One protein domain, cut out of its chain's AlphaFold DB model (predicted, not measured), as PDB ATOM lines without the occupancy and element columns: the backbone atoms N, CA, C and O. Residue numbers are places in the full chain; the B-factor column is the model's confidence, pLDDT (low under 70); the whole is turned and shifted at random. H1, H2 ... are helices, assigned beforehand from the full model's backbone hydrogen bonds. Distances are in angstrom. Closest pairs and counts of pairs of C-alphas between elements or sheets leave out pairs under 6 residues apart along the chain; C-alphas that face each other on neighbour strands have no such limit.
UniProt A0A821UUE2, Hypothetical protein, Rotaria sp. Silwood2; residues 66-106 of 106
ATOM      1  N   ASN A  66     106.659  90.564 129.188       90.12
ATOM      2  CA  ASN A  66     105.860  90.543 130.409       90.12
ATOM      3  C   ASN A  66     104.930  91.754 130.528       90.12
ATOM      4  O   ASN A  66     103.937  91.678 131.243       90.12
ATOM      5  N   ILE A  67     105.233  92.872 129.855       90.88
ATOM      6  CA  ILE A  67     104.488  94.133 130.014       90.88
ATOM      7  C   ILE A  67     103.028  93.988 129.575       90.88
ATOM      8  O   ILE A  67     102.132  94.442 130.286       90.88
ATOM      9  N   ASP A  68     102.776  93.366 128.426       90.25
ATOM     10  CA  ASP A  68     101.413  93.263 127.898       90.25
ATOM     11  C   ASP A  68     100.564  92.304 128.736       90.25
ATOM     12  O   ASP A  68      99.443  92.636 129.122       90.25
ATOM     13  N   THR A  69     101.137  91.164 129.133       93.25
ATOM     14  CA  THR A  69     100.506  90.245 130.088       93.25
ATOM     15  C   THR A  69     100.219  90.936 131.418       93.25
ATOM     16  O   THR A  69      99.117  90.804 131.945       93.25
ATOM     17  N   LEU A  70     101.166  91.721 131.938       93.56
ATOM     18  CA  LEU A  70     101.001  92.452 133.193       93.56
ATOM     19  C   LEU A  70      99.827  93.435 133.127       93.56
ATOM     20  O   LEU A  70      99.056  93.506 134.076       93.56
ATOM     21  N   LYS A  71      99.653  94.162 132.016       94.44
ATOM     22  CA  LYS A  71      98.518  95.085 131.841       94.44
ATOM     23  C   LYS A  71      97.174  94.354 131.854       94.44
ATOM     24  O   LYS A  71      96.241  94.817 132.503       94.44
ATOM     25  N   ILE A  72      97.085  93.214 131.167       95.56
ATOM     26  CA  ILE A  72      95.858  92.402 131.118       95.56
ATOM     27  C   ILE A  72      95.519  91.864 132.512       95.56
ATOM     28  O   ILE A  72      94.386  92.012 132.973       95.56
ATOM     29  N   VAL A  73      96.504  91.279 133.201       95.19
ATOM     30  CA  VAL A  73      96.327  90.738 134.555       95.19
ATOM     31  C   VAL A  73      95.954  91.846 135.537       95.19
ATOM     32  O   VAL A  73      94.996  91.688 136.286       95.19
ATOM     33  N   ASN A  74      96.630  92.995 135.484       95.75
ATOM     34  CA  ASN A  74      96.332  94.130 136.356       95.75
ATOM     35  C   ASN A  74      94.889  94.625 136.180       95.75
ATOM     36  O   ASN A  74      94.204  94.877 137.168       95.75
ATOM     37  N   GLN A  75      94.400  94.710 134.940       96.75
ATOM     38  CA  GLN A  75      93.017  95.106 134.676       96.75
ATOM     39  C   GLN A  75      92.017  94.126 135.305       96.75
ATOM     40  O   GLN A  75      91.007  94.551 135.873       96.75
ATOM     41  N   TYR A  76      92.297  92.824 135.219       96.56
ATOM     42  CA  TYR A  76      91.482  91.794 135.855       96.56
ATOM     43  C   TYR A  76      91.506  91.928 137.384       96.56
ATOM     44  O   TYR A  76      90.448  92.043 138.001       96.56
ATOM     45  N   GLU A  77      92.696  92.018 137.983       94.62
ATOM     46  CA  GLU A  77      92.880  92.173 139.430       94.62
ATOM     47  C   GLU A  77      92.161  93.414 139.975       94.62
ATOM     48  O   GLU A  77      91.436  93.326 140.965       94.62
ATOM     49  N   VAL A  78      92.296  94.567 139.311       95.31
ATOM     50  CA  VAL A  78      91.635  95.817 139.716       95.31
ATOM     51  C   VAL A  78      90.114  95.690 139.659       95.31
ATOM     52  O   VAL A  78      89.423  96.165 140.561       95.31
ATOM     53  N   ASN A  79      89.571  95.053 138.620       95.12
ATOM     54  CA  ASN A  79      88.130  94.844 138.505       95.12
ATOM     55  C   ASN A  79      87.602  93.916 139.607       95.12
ATOM     56  O   ASN A  79      86.584  94.227 140.225       95.12
ATOM     57  N   THR A  80      88.313  92.827 139.904       92.94
ATOM     58  CA  THR A  80      87.969  91.923 141.009       92.94
ATOM     59  C   THR A  80      88.056  92.632 142.360       92.94
ATOM     60  O   THR A  80      87.156  92.489 143.186       92.94
ATOM     61  N   LEU A  81      89.089  93.450 142.583       90.81
ATOM     62  CA  LEU A  81      89.217  94.238 143.808       90.81
ATOM     63  C   LEU A  81      88.037  95.199 143.977       90.81
ATOM     64  O   LEU A  81      87.459  95.242 145.054       90.81
ATOM     65  N   LYS A  82      87.606  95.912 142.929       90.62
ATOM     66  CA  LYS A  82      86.427  96.796 143.011       90.62
ATOM     67  C   LYS A  82      85.168  96.062 143.475       90.62
ATOM     68  O   LYS A  82      84.394  96.628 144.236       90.62
ATOM     69  N   GLN A  83      84.972  94.817 143.040       89.88
ATOM     70  CA  GLN A  83      83.848  93.993 143.490       89.88
ATOM     71  C   GLN A  83      83.997  93.590 144.962       89.88
ATOM     72  O   GLN A  83      83.046  93.713 145.728       89.88
ATOM     73  N   GLN A  84      85.197  93.171 145.369       85.88
ATOM     74  CA  GLN A  84      85.517  92.811 146.756       85.88
ATOM     75  C   GLN A  84      85.364  93.992 147.727       85.88
ATOM     76  O   GLN A  84      84.942  93.806 148.856       85.88
ATOM     77  N   TRP A  85      85.644  95.223 147.298       82.50
ATOM     78  CA  TRP A  85      85.448  96.418 148.129       82.50
ATOM     79  C   TRP A  85      83.982  96.689 148.493       82.50
ATOM     80  O   TRP A  85      83.722  97.388 149.469       82.50
ATOM     81  N   LEU A  86      83.035  96.168 147.707       84.69
ATOM     82  CA  LEU A  86      81.600  96.320 147.943       84.69
ATOM     83  C   LEU A  86      81.027  95.222 148.851       84.69
ATOM     84  O   LEU A  86      79.852  95.295 149.206       84.69
ATOM     85  N   THR A  87      81.813  94.202 149.213       88.25
ATOM     86  CA  THR A  87      81.351  93.140 150.113       88.25
ATOM     87  C   THR A  87      81.384  93.608 151.566       88.25
ATOM     88  O   THR A  87      82.214  94.424 151.964       88.25
ATOM     89  N   GLU A  88      80.482  93.068 152.385       79.94
ATOM     90  CA  GLU A  88      80.365  93.432 153.805       79.94
ATOM     91  C   GLU A  88      81.571  92.968 154.644       79.94
ATOM     92  O   GLU A  88      81.878  93.550 155.685       79.94
ATOM     93  N   GLU A  89      82.308  91.960 154.170       82.50
ATOM     94  CA  GLU A  89      83.490  91.419 154.849       82.50
ATOM     95  C   GLU A  89      84.673  92.399 154.839       82.50
ATOM     96  O   GLU A  89      85.428  92.499 155.812       82.50
ATOM     97  N   PHE A  90      84.826  93.159 153.753       84.44
ATOM     98  CA  PHE A  90      85.952  94.060 153.542       84.44
ATOM     99  C   PHE A  90      86.056  95.202 154.577       84.44
ATOM    100  O   PHE A  90      87.122  95.343 155.194       84.44
ATOM    101  N   PRO A  91      85.001  96.003 154.855       82.56
ATOM    102  CA  PRO A  91      85.076  97.071 155.854       82.56
ATOM    103  C   PRO A  91      85.335  96.538 157.271       82.56
ATOM    104  O   PRO A  91      86.089  97.156 158.027       82.56
ATOM    105  N   ILE A  92      84.785  95.370 157.625       85.94
ATOM    106  CA  ILE A  92      85.011  94.723 158.928       85.94
ATOM    107  C   ILE A  92      86.480  94.293 159.061       85.94
ATOM    108  O   ILE A  92      87.126  94.566 160.079       85.94
ATOM    109  N   ALA A  93      87.035  93.659 158.024       86.00
ATOM    110  CA  ALA A  93      88.434  93.245 157.992       86.00
ATOM    111  C   ALA A  93      89.393  94.442 158.108       86.00
ATOM    112  O   ALA A  93      90.340  94.400 158.902       86.00
ATOM    113  N   ILE A  94      89.115  95.539 157.393       86.38
ATOM    114  CA  ILE A  94      89.893  96.782 157.489       86.38
ATOM    115  C   ILE A  94      89.836  97.368 158.899       86.38
ATOM    116  O   ILE A  94      90.881  97.698 159.466       86.38
ATOM    117  N   PHE A  95      88.643  97.494 159.484       86.69
ATOM    118  CA  PHE A  95      88.486  98.049 160.827       86.69
ATOM    119  C   PHE A  95      89.297  97.251 161.859       86.69
ATOM    120  O   PHE A  95      90.042  97.821 162.663       86.69
ATOM    121  N   ASN A  96      89.235  95.920 161.779       88.56
ATOM    122  CA  ASN A  96      90.008  95.023 162.634       88.56
ATOM    123  C   ASN A  96      91.524  95.185 162.440       88.56
ATOM    124  O   ASN A  96      92.268  95.236 163.425       88.56
ATOM    125  N   PHE A  97      91.993  95.305 161.197       87.25
ATOM    126  CA  PHE A  97      93.406  95.528 160.893       87.25
ATOM    127  C   PHE A  97      93.921  96.858 161.466       87.25
ATOM    128  O   PHE A  97      94.952  96.889 162.145       87.25
ATOM    129  N   ILE A  98      93.175  97.950 161.264       87.31
ATOM    130  CA  ILE A  98      93.527  99.283 161.778       87.31
ATOM    131  C   ILE A  98      93.606  99.270 163.312       87.31
ATOM    132  O   ILE A  98      94.564  99.793 163.889       87.31
ATOM    133  N   ASN A  99      92.644  98.636 163.985       89.00
ATOM    134  CA  ASN A  99      92.620  98.566 165.447       89.00
ATOM    135  C   ASN A  99      93.765  97.730 166.031       89.00
ATOM    136  O   ASN A  99      94.327  98.102 167.063       89.00
ATOM    137  N   ARG A 100      94.161  96.634 165.369       84.38
ATOM    138  CA  ARG A 100      95.349  95.855 165.762       84.38
ATOM    139  C   ARG A 100      96.622  96.696 165.685       84.38
ATOM    140  O   ARG A 100      97.430  96.658 166.607       84.38
ATOM    141  N   ARG A 101      96.781  97.500 164.628       74.25
ATOM    142  CA  ARG A 101      97.959  98.362 164.449       74.25
ATOM    143  C   ARG A 101      98.062  99.447 165.527       74.25
ATOM    144  O   ARG A 101      99.160  99.709 166.003       74.25
ATOM    145  N   LYS A 102      96.935 100.023 165.963       69.62
ATOM    146  CA  LYS A 102      96.906 100.999 167.071       69.62
ATOM    147  C   LYS A 102      97.366 100.398 168.403       69.62
ATOM    148  O   LYS A 102      98.073 101.069 169.139       69.62
ATOM    149  N   LYS A 103      97.018  99.138 168.689       58.38
ATOM    150  CA  LYS A 103      97.449  98.427 169.908       58.38
ATOM    151  C   LYS A 103      98.927  98.021 169.912       58.38
ATOM    152  O   LYS A 103      99.459  97.780 170.979       58.38
ATOM    153  N   SER A 104      99.563  97.910 168.746       56.44
ATOM    154  CA  SER A 104     100.979  97.527 168.622       56.44
ATOM    155  C   SER A 104     101.951  98.712 168.711       56.44
ATOM    156  O   SER A 104     103.153  98.485 168.784       56.44
ATOM    157  N   ASN A 105     101.446  99.949 168.639       47.69
ATOM    158  CA  ASN A 105     102.226 101.192 168.706       47.69
ATOM    159  C   ASN A 105     102.066 101.918 170.065       47.69
ATOM    160  O   ASN A 105     102.407 103.095 170.167       47.69
ATOM    161  N   LEU A 106     101.505 101.231 171.066       39.47
ATOM    162  CA  LEU A 106     101.406 101.606 172.481       39.47
ATOM    163  C   LEU A 106     102.220 100.592 173.288       39.47
ATOM    164  O   LEU A 106     102.838 101.014 174.284       39.47
TER     165      LEU A 106
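Overview. This is residues 66 to 106 of the 106 residues of the protein "Hypothetical protein" of Rotaria sp. Silwood2 (UniProt A0A821UUE2). Two helices, H1 and then H2, make an open V with a nearly square corner, the four residues 85 to 88 forming its tip. The two arms come near each other at that corner and stand free along their lengths, with nothing packed into the space between them. The printed part has 41 residues, with two named helices in the order H1, H2 and no named strand, and its class is all helix. The whole is extended, with a radius of gyration of the C-alphas of 15.4 A, and flat, spanning 45 by 24 by 7 A.

Arrangement. H1, residues 66 to 84, is joined by a tight link of 4 residues to H2, residues 89 to 104. H1 and H2 are close but not clearly touching, with 1 pair of C-alphas within 8 A. Their closest C-alphas are those of Gln 84 and Phe 90, 6.9 A apart. Their lines are about perpendicular, at 84 degrees. Their centres are 25.6 A apart. In H1 and H2 every backbone O i to N i+4 pair is within hydrogen-bond range.

Along the chain. H1 begins at Asn 66, with its C-alpha at (105.860, 90.543, 130.409), and measures 26.2 A from first to last C-alpha. It ends at Gln 84, with its C-alpha at (85.517, 92.811, 146.756). H2 begins at Glu 89 and measures 23.1 A from first to last C-alpha. It ends at Ser 104, with its C-alpha at (100.979, 97.527, 168.622).

Size, cuts and confidence. The two C-alphas farthest apart are those of Asp 68 and Leu 106, 45.4 A. The printed part has no cut, and Leu 106 is the chain's last residue. The mean pLDDT of the printed part is 84.9, and residues 102 to 106 are under 70.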